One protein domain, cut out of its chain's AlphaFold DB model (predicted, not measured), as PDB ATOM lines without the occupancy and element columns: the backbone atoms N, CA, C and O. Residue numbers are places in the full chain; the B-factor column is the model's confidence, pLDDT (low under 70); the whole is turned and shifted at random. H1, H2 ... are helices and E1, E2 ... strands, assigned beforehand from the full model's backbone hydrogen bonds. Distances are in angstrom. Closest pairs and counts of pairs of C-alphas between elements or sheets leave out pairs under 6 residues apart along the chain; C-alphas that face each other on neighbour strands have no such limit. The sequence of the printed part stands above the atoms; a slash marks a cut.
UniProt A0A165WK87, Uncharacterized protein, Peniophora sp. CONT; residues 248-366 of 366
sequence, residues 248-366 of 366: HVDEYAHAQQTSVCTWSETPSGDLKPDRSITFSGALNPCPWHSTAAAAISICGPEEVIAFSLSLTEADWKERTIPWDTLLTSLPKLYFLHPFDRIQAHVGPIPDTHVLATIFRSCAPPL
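Overview. This is residues 248 to 366 of the 366 residues of an uncharacterized protein of Peniophora sp. CONT (UniProt A0A165WK87). A small sheet of four strands has its longest helix, H1, over one face, running along the strands, while H3 and H4 stand near the E4 end of the sheet and run opposite ways. The short helix H2 runs much the same way as H1 and packs on H4. The printed part has 119 residues, with four named helices and four named strands in the order E1 E2 H1 E3 H2 E4 H3 H4; the sheet's order is E2 E1 E3 E4, mixed. The class is mixed, helices and strands, with 56 residues in named elements, under half of the printed part. The whole is compact, with a radius of gyration of the C-alphas of 13.9 A and spans of 39 by 33 by 27 A.

Along the chain. In the sheet, E2 is residues 275 to 280, 16.6 A long, and E1 is residues 257 to 262, 16.7 A, beginning at C-alpha 257 (95.099, 144.282, 155.750). E3, residues 304 to 310, spans 17.7 A, and E4 is residues 335 to 337, 6.6 A. H1, residues 288 to 299, is 16.4 A long and begins at C-alpha 288 (93.903, 144.817, 164.237). H2 is residues 323 to 328, 8.1 A; H3 is residues 339 to 346, 10.8 A; H4 is residues 354 to 361, 11.1 A, ending at C-alpha 361 (113.981, 132.316, 160.483).

Arrangement. E2 and E1 form a hairpin, antiparallel, with N 260 and O 277 within hydrogen-bond range at 2.8 A. E1 and E3 are antiparallel, with N 259 and O 308 at 2.8 A. E3 and E4 are parallel, with N 309 and O 337 at 2.8 A. H1 is on the sheet over E1, at a height over the sheet of 8.9 A, in two layers, helix on one face of a sheet; the closest C-alphas of E1 and H1 are those of Val 260 and Ala 295, 6.7 A apart. E2, H1, E3 is a split strand-helix-strand unit, two strands running the same way with E1 between them in the sheet and a helix between them along the chain, and E3, H2, E4 is a strand-helix-strand unit that is not split, its two strands being parallel neighbours; both crossovers are right-handed. H1, with residues 289 to 293 alone, only just touches H2, with 3 pairs of C-alphas within 8 A, the closest Ala 293 and Leu 326 at 6.4 A. H2 touches H4, the closest C-alphas being those of Thr 328 and Leu 355, 6.2 A apart. H3 and H4 only graze the sheet and are close but not clearly touching, Gln 343 and Phe 359 having the closest C-alphas at 7.7 A. In H1, H2, H3 and H4 every O i to N i+4 pair is within hydrogen-bond range.

Size, cuts and confidence. The C-alphas farthest apart, of Glu 251 and Thr 352, are 43.7 A apart. The printed part has no cut. The links E1 to E2 and E3 to H2 are long. Mean pLDDT of the printed part is 78.2; it is under 70 at residues 248 to 256, 266 to 271, 281 to 286, 319 and 365 to 366.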
ATOM      1  N   HIS A 248      87.472 139.386 156.128       63.78
ATOM      2  CA  HIS A 248      86.680 140.492 156.680       63.78
ATOM      3  C   HIS A 248      86.968 141.747 155.861       63.78
ATOM      4  O   HIS A 248      87.784 142.573 156.261       63.78
ATOM      5  N   VAL A 249      86.402 141.815 154.649       55.78
ATOM      6  CA  VAL A 249      86.790 142.822 153.652       55.78
ATOM      7  C   VAL A 249      85.744 143.925 153.528       55.78
ATOM      8  O   VAL A 249      84.597 143.628 153.200       55.78
ATOM      9  N   ASP A 250      86.144 145.176 153.760       56.34
ATOM     10  CA  ASP A 250      85.360 146.350 153.367       56.34
ATOM     11  C   ASP A 250      85.646 146.689 151.896       56.34
ATOM     12  O   ASP A 250      86.760 146.473 151.414       56.34
ATOM     13  N   GLU A 251      84.662 147.213 151.163       47.25
ATOM     14  CA  GLU A 251      84.730 147.327 149.691       47.25
ATOM     15  C   GLU A 251      85.843 148.266 149.170       47.25
ATOM     16  O   GLU A 251      86.149 148.244 147.981       47.25
ATOM     17  N   TYR A 252      86.523 149.013 150.054       47.31
ATOM     18  CA  TYR A 252      87.542 150.015 149.711       47.31
ATOM     19  C   TYR A 252      88.914 149.837 150.405       47.31
ATOM     20  O   TYR A 252      89.771 150.717 150.325       47.31
ATOM     21  N   ALA A 253      89.178 148.715 151.083       50.44
ATOM     22  CA  ALA A 253      90.243 148.635 152.094       50.44
ATOM     23  C   ALA A 253      91.575 147.984 151.653       50.44
ATOM     24  O   ALA A 253      92.163 147.213 152.408       50.44
ATOM     25  N   HIS A 254      92.135 148.319 150.484       51.91
ATOM     26  CA  HIS A 254      93.520 147.900 150.174       51.91
ATOM     27  C   HIS A 254      94.574 148.524 151.118       51.91
ATOM     28  O   HIS A 254      95.706 148.051 151.171       51.91
ATOM     29  N   ALA A 255      94.221 149.572 151.873       57.69
ATOM     30  CA  ALA A 255      95.154 150.308 152.727       57.69
ATOM     31  C   ALA A 255      95.477 149.619 154.070       57.69
ATOM     32  O   ALA A 255      96.556 149.842 154.615       57.69
ATOM     33  N   GLN A 256      94.575 148.787 154.602       68.81
ATOM     34  CA  GLN A 256      94.751 148.095 155.883       68.81
ATOM     35  C   GLN A 256      94.358 146.630 155.728       68.81
ATOM     36  O   GLN A 256      93.186 146.337 155.518       68.81
ATOM     37  N   GLN A 257      95.306 145.713 155.856       76.25
ATOM     38  CA  GLN A 257      95.099 144.282 155.750       76.25
ATOM     39  C   GLN A 257      95.995 143.522 156.732       76.25
ATOM     40  O   GLN A 257      97.203 143.706 156.750       76.25
ATOM     41  N   THR A 258      95.430 142.609 157.512       78.75
ATOM     42  CA  THR A 258      96.185 141.633 158.311       78.75
ATOM     43  C   THR A 258      95.869 140.241 157.801       78.75
ATOM     44  O   THR A 258      94.700 139.923 157.612       78.75
ATOM     45  N   SER A 259      96.878 139.407 157.560       82.88
ATOM     46  CA  SER A 259      96.690 138.033 157.094       82.88
ATOM     47  C   SER A 259      97.497 137.036 157.924       82.88
ATOM     48  O   SER A 259      98.698 137.208 158.115       82.88
ATOM     49  N   VAL A 260      96.826 135.977 158.377       80.44
ATOM     50  CA  VAL A 260      97.388 134.819 159.085       80.44
ATOM     51  C   VAL A 260      97.183 133.600 158.196       80.44
ATOM     52  O   VAL A 260      96.046 133.292 157.840       80.44
ATOM     53  N   CYS A 261      98.265 132.927 157.809       82.44
ATOM     54  CA  CYS A 261      98.197 131.813 156.865       82.44
ATOM     55  C   CYS A 261      98.926 130.566 157.385       82.44
ATOM     56  O   CYS A 261      99.977 130.661 158.028       82.44
ATOM     57  N   THR A 262      98.372 129.399 157.058       78.94
ATOM     58  CA  THR A 262      98.905 128.080 157.423       78.94
ATOM     59  C   THR A 262      99.164 127.244 156.171       78.94
ATOM     60  O   THR A 262      98.364 127.291 155.232       78.94
ATOM     61  N   TRP A 263     100.222 126.436 156.189       78.69
ATOM     62  CA  TRP A 263     100.507 125.414 155.180       78.69
ATOM     63  C   TRP A 263     100.886 124.105 155.879       78.69
ATOM     64  O   TRP A 263     101.512 124.112 156.935       78.69
ATOM     65  N   SER A 264     100.519 122.984 155.276       72.69
ATOM     66  CA  SER A 264     100.934 121.640 155.681       72.69
ATOM     67  C   SER A 264     102.386 121.336 155.297       72.69
ATOM     68  O   SER A 264     103.036 120.513 155.938       72.69
ATOM     69  N   GLU A 265     102.910 122.042 154.295       71.00
ATOM     70  CA  GLU A 265     104.286 121.950 153.812       71.00
ATOM     71  C   GLU A 265     104.937 123.337 153.786       71.00
ATOM     72  O   GLU A 265     104.257 124.364 153.781       71.00
ATOM     73  N   THR A 266     106.269 123.401 153.769       66.50
ATOM     74  CA  THR A 266     106.967 124.685 153.650       66.50
ATOM     75  C   THR A 266     106.572 125.366 152.330       66.50
ATOM     76  O   THR A 266     106.713 124.750 151.272       66.50
ATOM     77  N   PRO A 267     106.082 126.618 152.358       65.00
ATOM     78  CA  PRO A 267     105.612 127.294 151.156       65.00
ATOM     79  C   PRO A 267     106.738 127.442 150.126       65.00
ATOM     80  O   PRO A 267     107.799 127.988 150.422       65.00
ATOM     81  N   SER A 268     106.492 126.968 148.903       67.81
ATOM     82  CA  SER A 268     107.273 127.334 147.714       67.81
ATOM     83  C   SER A 268     106.620 128.540 147.028       67.81
ATOM     84  O   SER A 268     105.456 128.829 147.289       67.81
ATOM     85  N   GLY A 269     107.359 129.267 146.181       57.50
ATOM     86  CA  GLY A 269     106.970 130.607 145.702       57.50
ATOM     87  C   GLY A 269     105.549 130.746 145.129       57.50
ATOM     88  O   GLY A 269     104.942 131.800 145.296       57.50
ATOM     89  N   ASP A 270     104.994 129.681 144.540       60.81
ATOM     90  CA  ASP A 270     103.644 129.671 143.953       60.81
ATOM     91  C   ASP A 270     102.594 128.917 144.797       60.81
ATOM     92  O   ASP A 270     101.417 128.843 144.422       60.81
ATOM     93  N   LEU A 271     102.986 128.330 145.933       67.69
ATOM     94  CA  LEU A 271     102.105 127.493 146.746       67.69
ATOM     95  C   LEU A 271     101.139 128.360 147.561       67.69
ATOM     96  O   LEU A 271     101.518 129.037 148.521       67.69
ATOM     97  N   LYS A 272      99.854 128.308 147.207       73.88
ATOM     98  CA  LYS A 272      98.793 128.967 147.979       73.88
ATOM     99  C   LYS A 272      98.678 128.361 149.383       73.88
ATOM    100  O   LYS A 272      98.907 127.163 149.529       73.88
ATOM    101  N   PRO A 273      98.306 129.163 150.393       76.50
ATOM    102  CA  PRO A 273      98.068 128.649 151.734       76.50
ATOM    103  C   PRO A 273      96.917 127.654 151.760       76.50
ATOM    104  O   PRO A 273      95.885 127.891 151.130       76.50
ATOM    105  N   ASP A 274      97.067 126.605 152.567       76.69
ATOM    106  CA  ASP A 274      95.994 125.644 152.841       76.69
ATOM    107  C   ASP A 274      94.839 126.305 153.592       76.69
ATOM    108  O   ASP A 274      93.688 125.887 153.474       76.69
ATOM    109  N   ARG A 275      95.135 127.330 154.401       80.19
ATOM    110  CA  ARG A 275      94.134 128.177 155.061       80.19
ATOM    111  C   ARG A 275      94.658 129.594 155.212       80.19
ATOM    112  O   ARG A 275      95.836 129.798 155.503       80.19
ATOM    113  N   SER A 276      93.773 130.575 155.065       83.62
ATOM    114  CA  SER A 276      94.117 131.977 155.291       83.62
ATOM    115  C   SER A 276      92.992 132.730 155.987       83.62
ATOM    116  O   SER A 276      91.847 132.744 155.527       83.62
ATOM    117  N   ILE A 277      93.328 133.444 157.052       84.12
ATOM    118  CA  ILE A 277      92.455 134.445 157.657       84.12
ATOM    119  C   ILE A 277      92.987 135.810 157.274       84.12
ATOM    120  O   ILE A 277      94.106 136.156 157.633       84.12
ATOM    121  N   THR A 278      92.180 136.580 156.564       83.06
ATOM    122  CA  THR A 278      92.472 137.944 156.158       83.06
ATOM    123  C   THR A 278      91.441 138.886 156.762       83.06
ATOM    124  O   THR A 278      90.233 138.728 156.591       83.06
ATOM    125  N   PHE A 279      91.930 139.926 157.409       76.75
ATOM    126  CA  PHE A 279      91.151 141.047 157.905       76.75
ATOM    127  C   PHE A 279      91.517 142.275 157.097       76.75
ATOM    128  O   PHE A 279      92.695 142.462 156.804       76.75
ATOM    129  N   SER A 280      90.541 143.104 156.745       70.88
ATOM    130  CA  SER A 280      90.802 144.438 156.217       70.88
ATOM    131  C   SER A 280      90.201 145.497 157.130       70.88
ATOM    132  O   SER A 280      89.104 145.295 157.652       70.88
ATOM    133  N   GLY A 281      90.898 146.621 157.263       60.12
ATOM    134  CA  GLY A 281      90.519 147.696 158.169       60.12
ATOM    135  C   GLY A 281      90.856 147.403 159.635       60.12
ATOM    136  O   GLY A 281      90.933 146.249 160.062       60.12
ATOM    137  N   ALA A 282      91.008 148.457 160.437       53.09
ATOM    138  CA  ALA A 282      90.664 148.372 161.850       53.09
ATOM    139  C   ALA A 282      89.146 148.156 161.918       53.09
ATOM    140  O   ALA A 282      88.373 149.011 161.480       53.09
ATOM    141  N   LEU A 283      88.707 146.990 162.399       54.25
ATOM    142  CA  LEU A 283      87.289 146.700 162.582       54.25
ATOM    143  C   LEU A 283      86.788 147.549 163.746       54.25
ATOM    144  O   LEU A 283      86.595 146.986 164.805       54.25
ATOM    145  N   ASN A 284      86.621 148.869 163.606       51.06
ATOM    146  CA  ASN A 284      86.089 149.710 164.680       51.06
ATOM    147  C   ASN A 284      84.846 149.015 165.267       51.06
ATOM    148  O   ASN A 284      83.856 148.866 164.546       51.06
ATOM    149  N   PRO A 285      84.904 148.520 166.520       59.62
ATOM    150  CA  PRO A 285      85.797 148.945 167.608       59.62
ATOM    151  C   PRO A 285      87.028 148.060 167.978       59.62
ATOM    152  O   PRO A 285      87.747 148.401 168.913       59.62
ATOM    153  N   CYS A 286      87.296 146.937 167.313       69.75
ATOM    154  CA  CYS A 286      88.471 146.070 167.485       69.75
ATOM    155  C   CYS A 286      89.767 146.618 166.839       69.75
ATOM    156  O   CYS A 286      89.821 146.791 165.616       69.75
ATOM    157  N   PRO A 287      90.873 146.710 167.601       77.19
ATOM    158  CA  PRO A 287      92.215 146.843 167.038       77.19
ATOM    159  C   PRO A 287      92.606 145.638 166.166       77.19
ATOM    160  O   PRO A 287      92.213 144.491 166.429       77.19
ATOM    161  N   TRP A 288      93.446 145.870 165.154       80.56
ATOM    162  CA  TRP A 288      93.903 144.817 164.237       80.56
ATOM    163  C   TRP A 288      94.665 143.700 164.974       80.56
ATOM    164  O   TRP A 288      94.466 142.522 164.679       80.56
ATOM    165  N   HIS A 289      95.475 144.043 165.983       82.69
ATOM    166  CA  HIS A 289      96.302 143.081 166.720       82.69
ATOM    167  C   HIS A 289      95.465 142.108 167.564       82.69
ATOM    168  O   HIS A 289      95.817 140.938 167.700       82.69
ATOM    169  N   SER A 290      94.323 142.557 168.093       80.69
ATOM    170  CA  SER A 290      93.375 141.711 168.831       80.69
ATOM    171  C   SER A 290      92.725 140.693 167.896       80.69
ATOM    172  O   SER A 290      92.589 139.515 168.217       80.69
ATOM    173  N   THR A 291      92.402 141.144 166.688       79.94
ATOM    174  CA  THR A 291      91.831 140.310 165.630       79.94
ATOM    175  C   THR A 291      92.859 139.293 165.101       79.94
ATOM    176  O   THR A 291      92.539 138.123 164.888       79.94
ATOM    177  N   ALA A 292      94.126 139.699 164.978       84.75
ATOM    178  CA  ALA A 292      95.241 138.816 164.648       84.75
ATOM    179  C   ALA A 292      95.457 137.730 165.713       84.75
ATOM    180  O   ALA A 292      95.569 136.554 165.375       84.75
ATOM    181  N   ALA A 293      95.454 138.100 166.998       84.75
ATOM    182  CA  ALA A 293      95.575 137.150 168.103       84.75
ATOM    183  C   ALA A 293      94.432 136.119 168.100       84.75
ATOM    184  O   ALA A 293      94.671 134.924 168.298       84.75
ATOM    185  N   ALA A 294      93.206 136.560 167.798       82.62
ATOM    186  CA  ALA A 294      92.063 135.673 167.611       82.62
ATOM    187  C   ALA A 294      92.303 134.664 166.479       82.62
ATOM    188  O   ALA A 294      92.136 133.459 166.673       82.62
ATOM    189  N   ALA A 295      92.756 135.133 165.314       84.06
ATOM    190  CA  ALA A 295      93.093 134.265 164.187       84.06
ATOM    191  C   ALA A 295      94.187 133.247 164.522       84.06
ATOM    192  O   ALA A 295      94.018 132.066 164.225       84.06
ATOM    193  N   ILE A 296      95.269 133.682 165.171       86.06
ATOM    194  CA  ILE A 296      96.383 132.818 165.589       86.06
ATOM    195  C   ILE A 296      95.885 131.708 166.524       86.06
ATOM    196  O   ILE A 296      96.159 130.528 166.302       86.06
ATOM    197  N   SER A 297      95.091 132.073 167.535       84.56
ATOM    198  CA  SER A 297      94.520 131.119 168.491       84.56
ATOM    199  C   SER A 297      93.652 130.054 167.812       84.56
ATOM    200  O   SER A 297      93.678 128.886 168.208       84.56
ATOM    201  N   ILE A 298      92.895 130.438 166.779       81.00
ATOM    202  CA  ILE A 298      91.997 129.539 166.049       81.00
ATOM    203  C   ILE A 298      92.724 128.674 165.020       81.00
ATOM    204  O   ILE A 298      92.397 127.492 164.905       81.00
ATOM    205  N   CYS A 299      93.719 129.219 164.317       79.50
ATOM    206  CA  CYS A 299      94.534 128.454 163.369       79.50
ATOM    207  C   CYS A 299      95.370 127.372 164.060       79.50
ATOM    208  O   CYS A 299      95.683 126.360 163.439       79.50
ATOM    209  N   GLY A 300      95.688 127.563 165.343       83.56
ATOM    210  CA  GLY A 300      96.711 126.787 166.026       83.56
ATOM    211  C   GLY A 300      98.056 127.486 165.827       83.56
ATOM    212  O   GLY A 300      98.540 127.525 164.699       83.56
ATOM    213  N   PRO A 301      98.672 128.040 166.885       85.38
ATOM    214  CA  PRO A 301      99.881 128.850 166.727       85.38
ATOM    215  C   PRO A 301     101.060 128.094 166.080       85.38
ATOM    216  O   PRO A 301     101.841 128.671 165.330       85.38
ATOM    217  N   GLU A 302     101.115 126.775 166.283       84.38
ATOM    218  CA  GLU A 302     102.084 125.846 165.678       84.38
ATOM    219  C   GLU A 302     101.913 125.632 164.163       84.38
ATOM    220  O   GLU A 302     102.802 125.082 163.518       84.38
ATOM    221  N   GLU A 303     100.772 126.007 163.586       83.06
ATOM    222  CA  GLU A 303     100.454 125.799 162.165       83.06
ATOM    223  C   GLU A 303     100.619 127.088 161.344       83.06
ATOM    224  O   GLU A 303     100.567 127.070 160.113       83.06
ATOM    225  N   VAL A 304     100.815 128.227 162.014       86.06
ATOM    226  CA  VAL A 304     100.981 129.529 161.365       86.06
ATOM    227  C   VAL A 304     102.402 129.656 160.828       86.06
ATOM    228  O   VAL A 304     103.369 129.705 161.586       86.06
ATOM    229  N   ILE A 305     102.515 129.756 159.504       86.56
ATOM    230  CA  ILE A 305     103.800 129.843 158.795       86.56
ATOM    231  C   ILE A 305     104.013 131.238 158.199       86.56
ATOM    232  O   ILE A 305     105.157 131.677 158.085       86.56
ATOM    233  N   ALA A 306     102.936 131.965 157.875       87.31
ATOM    234  CA  ALA A 306     103.031 133.338 157.385       87.31
ATOM    235  C   ALA A 306     102.143 134.310 158.165       87.31
ATOM    236  O   ALA A 306     100.954 134.058 158.386       87.31
ATOM    237  N   PHE A 307     102.725 135.461 158.494       88.44
ATOM    238  CA  PHE A 307     102.054 136.602 159.095       88.44
ATOM    239  C   PHE A 307     102.346 137.861 158.275       88.44
ATOM    240  O   PHE A 307     103.495 138.291 158.155       88.44
ATOM    241  N   SER A 308     101.303 138.436 157.679       87.81
ATOM    242  CA  SER A 308     101.416 139.596 156.793       87.81
ATOM    243  C   SER A 308     100.559 140.749 157.288       87.81
ATOM    244  O   SER A 308      99.389 140.566 157.618       87.81
ATOM    245  N   LEU A 309     101.123 141.949 157.261       85.88
ATOM    246  CA  LEU A 309     100.507 143.190 157.698       85.88
ATOM    247  C   LEU A 309     100.661 144.260 156.619       85.88
ATOM    248  O   LEU A 309     101.742 144.518 156.115       85.88
ATOM    249  N   SER A 310      99.572 144.933 156.305       84.06
ATOM    250  CA  SER A 310      99.526 146.200 155.596       84.06
ATOM    251  C   SER A 310      98.739 147.113 156.515       84.06
ATOM    252  O   SER A 310      97.567 146.861 156.744       84.06
ATOM    253  N   LEU A 311      99.365 148.098 157.146       79.94
ATOM    254  CA  LEU A 311      98.682 148.987 158.092       79.94
ATOM    255  C   LEU A 311      98.958 150.439 157.706       79.94
ATOM    256  O   LEU A 311      99.985 150.726 157.081       79.94
ATOM    257  N   THR A 312      98.080 151.357 158.107       79.25
ATOM    258  CA  THR A 312      98.328 152.788 157.897       79.25
ATOM    259  C   THR A 312      99.402 153.293 158.851       79.25
ATOM    260  O   THR A 312      99.661 152.709 159.902       79.25
ATOM    261  N   GLU A 313      99.998 154.442 158.526       80.25
ATOM    262  CA  GLU A 313     100.943 155.127 159.415       80.25
ATOM    263  C   GLU A 313     100.380 155.409 160.816       80.25
ATOM    264  O   GLU A 313     101.155 155.503 161.764       80.25
ATOM    265  N   ALA A 314      99.060 155.573 160.956       78.00
ATOM    266  CA  ALA A 314      98.426 155.797 162.251       78.00
ATOM    267  C   ALA A 314      98.452 154.527 163.113       78.00
ATOM    268  O   ALA A 314      98.884 154.593 164.262       78.00
ATOM    269  N   ASP A 315      98.095 153.376 162.537       78.00
ATOM    270  CA  ASP A 315      98.073 152.093 163.254       78.00
ATOM    271  C   ASP A 315      99.489 151.645 163.648       78.00
ATOM    272  O   ASP A 315      99.700 151.082 164.717       78.00
ATOM    273  N   TRP A 316     100.493 151.944 162.813       81.38
ATOM    274  CA  TRP A 316     101.903 151.697 163.145       81.38
ATOM    275  C   TRP A 316     102.428 152.570 164.283       81.38
ATOM    276  O   TRP A 316     103.468 152.255 164.851       81.38
ATOM    277  N   LYS A 317     101.770 153.693 164.583       75.12
ATOM    278  CA  LYS A 317     102.166 154.614 165.659       75.12
ATOM    279  C   LYS A 317     101.431 154.331 166.968       75.12
ATOM    280  O   LYS A 317     101.652 155.054 167.945       75.12
ATOM    281  N   GLU A 318     100.579 153.305 167.011       71.12
ATOM    282  CA  GLU A 318      99.977 152.829 168.252       71.12
ATOM    283  C   GLU A 318     101.083 152.417 169.230       71.12
ATOM    284  O   GLU A 318     101.880 151.517 168.979       71.12
ATOM    285  N   ARG A 319     101.154 153.100 170.377       59.00
ATOM    286  CA  ARG A 319     102.287 152.988 171.314       59.00
ATOM    287  C   ARG A 319     102.384 151.637 172.039       59.00
ATOM    288  O   ARG A 319     103.322 151.440 172.804       59.00
ATOM    289  N   THR A 320     101.436 150.726 171.834       73.31
ATOM    290  CA  THR A 320     101.300 149.479 172.602       73.31
ATOM    291  C   THR A 320     100.888 148.295 171.727       73.31
ATOM    292  O   THR A 320      99.988 147.544 172.092       73.31
ATOM    293  N   ILE A 321     101.536 148.103 170.574       84.44
ATOM    294  CA  ILE A 321     101.381 146.846 169.824       84.44
ATOM    295  C   ILE A 321     102.072 145.716 170.616       84.44
ATOM    296  O   ILE A 321     103.277 145.811 170.875       84.44
ATOM    297  N   PRO A 322     101.367 144.630 170.992       87.88
ATOM    298  CA  PRO A 322     101.925 143.543 171.796       87.88
ATOM    299  C   PRO A 322     102.720 142.551 170.929       87.88
ATOM    300  O   PRO A 322     102.368 141.376 170.823       87.88
ATOM    301  N   TRP A 323     103.789 143.026 170.278       89.50
ATOM    302  CA  TRP A 323     104.608 142.229 169.354       89.50
ATOM    303  C   TRP A 323     105.156 140.954 169.976       89.50
ATOM    304  O   TRP A 323     105.159 139.913 169.324       89.50
ATOM    305  N   ASP A 324     105.593 141.039 171.230       87.44
ATOM    306  CA  ASP A 324     106.120 139.894 171.956       87.44
ATOM    307  C   ASP A 324     105.072 138.782 172.062       87.44
ATOM    308  O   ASP A 324     105.289 137.675 171.574       87.44
ATOM    309  N   THR A 325     103.882 139.109 172.567       86.56
ATOM    310  CA  THR A 325     102.757 138.173 172.680       86.56
ATOM    311  C   THR A 325     102.327 137.608 171.327       86.56
ATOM    312  O   THR A 325     102.034 136.418 171.223       86.56
ATOM    313  N   LEU A 326     102.283 138.442 170.281       87.00
ATOM    314  CA  LEU A 326     101.877 138.007 168.944       87.00
ATOM    315  C   LEU A 326     102.886 137.037 168.332       87.00
ATOM    316  O   LEU A 326     102.499 135.962 167.888       87.00
ATOM    317  N   LEU A 327     104.170 137.398 168.312       90.25
ATOM    318  CA  LEU A 327     105.182 136.663 167.557       90.25
ATOM    319  C   LEU A 327     105.742 135.469 168.331       90.25
ATOM    320  O   LEU A 327     105.923 134.415 167.734       90.25
ATOM    321  N   THR A 328     105.968 135.572 169.647       87.50
ATOM    322  CA  THR A 328     106.483 134.429 170.437       87.50
ATOM    323  C   THR A 328     105.525 133.242 170.455       87.50
ATOM    324  O   THR A 328     105.960 132.109 170.643       87.50
ATOM    325  N   SER A 329     104.237 133.487 170.199       85.06
ATOM    326  CA  SER A 329     103.242 132.430 170.049       85.06
ATOM    327  C   SER A 329     103.396 131.615 168.756       85.06
ATOM    328  O   SER A 329     102.767 130.573 168.651       85.06
ATOM    329  N   LEU A 330     104.228 132.037 167.793       89.19
ATOM    330  CA  LEU A 330     104.318 131.467 166.442       89.19
ATOM    331  C   LEU A 330     105.674 130.779 166.180       89.19
ATOM    332  O   LEU A 330     106.514 131.310 165.449       89.19
ATOM    333  N   PRO A 331     105.931 129.586 166.738       83.50
ATOM    334  CA  PRO A 331     107.249 128.950 166.669       83.50
ATOM    335  C   PRO A 331     107.651 128.464 165.268       83.50
ATOM    336  O   PRO A 331     108.841 128.283 165.017       83.50
ATOM    337  N   LYS A 332     106.693 128.266 164.350       85.12
ATOM    338  CA  LYS A 332     106.954 127.878 162.949       85.12
ATOM    339  C   LYS A 332     106.865 129.043 161.961       85.12
ATOM    340  O   LYS A 332     106.821 128.813 160.751       85.12
ATOM    341  N   LEU A 333     106.836 130.283 162.451       87.50
ATOM    342  CA  LEU A 333     106.775 131.448 161.580       87.50
ATOM    343  C   LEU A 333     108.009 131.494 160.665       87.50
ATOM    344  O   LEU A 333     109.155 131.516 161.125       87.50
ATOM    345  N   TYR A 334     107.744 131.492 159.361       84.25
ATOM    346  CA  TYR A 334     108.753 131.489 158.303       84.25
ATOM    347  C   TYR A 334     108.661 132.734 157.420       84.25
ATOM    348  O   TYR A 334     109.665 133.209 156.904       84.25
ATOM    349  N   PHE A 335     107.460 133.289 157.251       85.38
ATOM    350  CA  PHE A 335     107.245 134.508 156.485       85.38
ATOM    351  C   PHE A 335     106.648 135.601 157.365       85.38
ATOM    352  O   PHE A 335     105.552 135.454 157.912       85.38
ATOM    353  N   LEU A 336     107.355 136.724 157.455       87.56
ATOM    354  CA  LEU A 336     106.923 137.911 158.176       87.56
ATOM    355  C   LEU A 336     106.983 139.115 157.236       87.56
ATOM    356  O   LEU A 336     108.049 139.456 156.729       87.56
ATOM    357  N   HIS A 337     105.850 139.775 157.008       87.25
ATOM    358  CA  HIS A 337     105.785 140.922 156.104       87.25
ATOM    359  C   HIS A 337     104.983 142.085 156.702       87.25
ATOM    360  O   HIS A 337     103.889 141.846 157.209       87.25
ATOM    361  N   PRO A 338     105.457 143.341 156.594       87.75
ATOM    362  CA  PRO A 338     106.806 143.757 156.203       87.75
ATOM    363  C   PRO A 338     107.827 143.468 157.313       87.75
ATOM    364  O   PRO A 338     107.720 144.010 158.411       87.75
ATOM    365  N   PHE A 339     108.846 142.661 157.010       88.56
ATOM    366  CA  PHE A 339     109.891 142.272 157.961       88.56
ATOM    367  C   PHE A 339     110.590 143.485 158.599       88.56
ATOM    368  O   PHE A 339     110.524 143.667 159.815       88.56
ATOM    369  N   ASP A 340     111.175 144.362 157.772       88.25
ATOM    370  CA  ASP A 340     112.013 145.478 158.235       88.25
ATOM    371  C   ASP A 340     111.250 146.449 159.139       88.25
ATOM    372  O   ASP A 340     111.760 146.934 160.147       88.25
ATOM    373  N   ARG A 341     109.989 146.720 158.792       88.44
ATOM    374  CA  ARG A 341     109.145 147.663 159.525       88.44
ATOM    375  C   ARG A 341     108.716 147.101 160.880       88.44
ATOM    376  O   ARG A 341     108.694 147.847 161.858       88.44
ATOM    377  N   ILE A 342     108.419 145.801 160.953       89.31
ATOM    378  CA  ILE A 342     108.103 145.120 162.217       89.31
ATOM    379  C   ILE A 342     109.343 145.091 163.108       89.31
ATOM    380  O   ILE A 342     109.267 145.502 164.263       89.31
ATOM    381  N   GLN A 343     110.497 144.687 162.572       89.25
ATOM    382  CA  GLN A 343     111.749 144.644 163.328       89.25
ATOM    383  C   GLN A 343     112.136 146.030 163.866       89.25
ATOM    384  O   GLN A 343     112.476 146.161 165.042       89.25
ATOM    385  N   ALA A 344     112.018 147.079 163.044       88.56
ATOM    386  CA  ALA A 344     112.285 148.453 163.462       88.56
ATOM    387  C   ALA A 344     111.344 148.925 164.584       88.56
ATOM    388  O   ALA A 344     111.784 149.638 165.484       88.56
ATOM    389  N   HIS A 345     110.068 148.522 164.554       88.81
ATOM    390  CA  HIS A 345     109.104 148.873 165.597       88.81
ATOM    391  C   HIS A 345     109.337 148.096 166.904       88.81
ATOM    392  O   HIS A 345     109.142 148.650 167.985       88.81
ATOM    393  N   VAL A 346     109.725 146.818 166.837       88.81
ATOM    394  CA  VAL A 346     110.073 146.035 168.038       88.81
ATOM    395  C   VAL A 346     111.343 146.581 168.694       88.81
ATOM    396  O   VAL A 346     111.434 146.629 169.919       88.81
ATOM    397  N   GLY A 347     112.296 147.044 167.884       85.94
ATOM    398  CA  GLY A 347     113.568 147.574 168.354       85.94
ATOM    399  C   GLY A 347     114.602 146.475 168.631       85.94
ATOM    400  O   GLY A 347     114.462 145.350 168.151       85.94
ATOM    401  N   PRO A 348     115.691 146.793 169.352       86.06
ATOM    402  CA  PRO A 348     116.773 145.848 169.615       86.06
ATOM    403  C   PRO A 348     116.332 144.728 170.566       86.06
ATOM    404  O   PRO A 348     115.743 144.980 171.616       86.06
ATOM    405  N   ILE A 349     116.675 143.489 170.212       87.25
ATOM    406  CA  ILE A 349     116.282 142.274 170.934       87.25
ATOM    407  C   ILE A 349     117.551 141.500 171.317       87.25
ATOM    408  O   ILE A 349     118.407 141.308 170.454       87.25
ATOM    409  N   PRO A 350     117.698 141.031 172.570       87.69
ATOM    410  CA  PRO A 350     118.816 140.175 172.963       87.69
ATOM    411  C   PRO A 350     118.831 138.845 172.192       87.69
ATOM    412  O   PRO A 350     117.780 138.233 172.014       87.69
ATOM    413  N   ASP A 351     120.011 138.325 171.844       84.19
ATOM    414  CA  ASP A 351     120.152 137.033 171.139       84.19
ATOM    415  C   ASP A 351     119.550 135.840 171.901       84.19
ATOM    416  O   ASP A 351     119.182 134.826 171.308       84.19
ATOM    417  N   THR A 352     119.438 135.956 173.226       84.94
ATOM    418  CA  THR A 352     118.832 134.948 174.107       84.94
ATOM    419  C   THR A 352     117.303 134.954 174.073       84.94
ATOM    420  O   THR A 352     116.675 134.079 174.664       84.94
ATOM    421  N   HIS A 353     116.689 135.952 173.441       88.06
ATOM    422  CA  HIS A 353     115.245 136.126 173.394       88.06
ATOM    423  C   HIS A 353     114.624 135.334 172.231       88.06
ATOM    424  O   HIS A 353     115.174 135.295 171.131       88.06
ATOM    425  N   VAL A 354     113.435 134.753 172.428       86.19
ATOM    426  CA  VAL A 354     112.756 133.904 171.421       86.19
ATOM    427  C   VAL A 354     112.547 134.637 170.090       86.19
ATOM    428  O   VAL A 354     112.824 134.084 169.027       86.19
ATOM    429  N   LEU A 355     112.147 135.911 170.146       86.81
ATOM    430  CA  LEU A 355     111.985 136.761 168.960       86.81
ATOM    431  C   LEU A 355     113.246 136.852 168.083       86.81
ATOM    432  O   LEU A 355     113.116 136.910 166.865       86.81
ATOM    433  N   ALA A 356     114.457 136.816 168.655       85.81
ATOM    434  CA  ALA A 356     115.692 136.847 167.866       85.81
ATOM    435  C   ALA A 356     115.835 135.596 166.979       85.81
ATOM    436  O   ALA A 356     116.404 135.647 165.890       85.81
ATOM    437  N   THR A 357     115.296 134.456 167.412       86.00
ATOM    438  CA  THR A 357     115.247 133.231 166.602       86.00
ATOM    439  C   THR A 357     114.209 133.339 165.488       86.00
ATOM    440  O   THR A 357     114.511 132.979 164.354       86.00
ATOM    441  N   ILE A 358     113.040 133.917 165.776       86.12
ATOM    442  CA  ILE A 358     111.965 134.129 164.793       86.12
ATOM    443  C   ILE A 358     112.389 135.119 163.699       86.12
ATOM    444  O   ILE A 358     112.190 134.870 162.514       86.12
ATOM    445  N   PHE A 359     113.027 136.236 164.058       88.19
ATOM    446  CA  PHE A 359     113.517 137.179 163.049       88.19
ATOM    447  C   PHE A 359     114.614 136.568 162.173       88.19
ATOM    448  O   PHE A 359     114.669 136.855 160.983       88.19
ATOM    449  N   ARG A 360     115.446 135.675 162.721       85.94
ATOM    450  CA  ARG A 360     116.426 134.933 161.918       85.94
ATOM    451  C   ARG A 360     115.769 133.935 160.963       85.94
ATOM    452  O   ARG A 360     116.253 133.804 159.846       85.94
ATOM    453  N   SER A 361     114.693 133.254 161.367       82.44
ATOM    454  CA  SER A 361     113.981 132.316 160.483       82.44
ATOM    455  C   SER A 361     113.206 133.015 159.367       82.44
ATOM    456  O   SER A 361     113.045 132.432 158.301       82.44
ATOM    457  N   CYS A 362     112.753 134.250 159.604       83.31
ATOM    458  CA  CYS A 362     111.969 135.036 158.649       83.31
ATOM    459  C   CYS A 362     112.797 135.999 157.785       83.31
ATOM    460  O   CYS A 362     112.222 136.717 156.964       83.31
ATOM    461  N   ALA A 363     114.112 136.076 158.000       79.75
ATOM    462  CA  ALA A 363     114.967 136.998 157.267       79.75
ATOM    463  C   ALA A 363     114.946 136.656 155.763       79.75
ATOM    464  O   ALA A 363     115.111 135.484 155.407       79.75
ATOM    465  N   PRO A 364     114.752 137.645 154.870       70.44
ATOM    466  CA  PRO A 364     114.837 137.399 153.436       70.44
ATOM    467  C   PRO A 364     116.226 136.842 153.068       70.44
ATOM    468  O   PRO A 364     117.216 137.216 153.705       70.44
ATOM    469  N   PRO A 365     116.322 135.938 152.074       61.50
ATOM    470  CA  PRO A 365     117.607 135.402 151.637       61.50
ATOM    471  C   PRO A 365     118.532 136.544 151.193       61.50
ATOM    472  O   PRO A 365     118.091 137.453 150.487       61.50
ATOM    473  N   LEU A 366     119.787 136.487 151.656       40.75
ATOM    474  CA  LEU A 366     120.851 137.452 151.347       40.75
ATOM    475  C   LEU A 366     121.211 137.485 149.861       40.75
ATOM    476  O   LEU A 366     121.258 136.394 149.243       40.75
TER     477      LEU A 366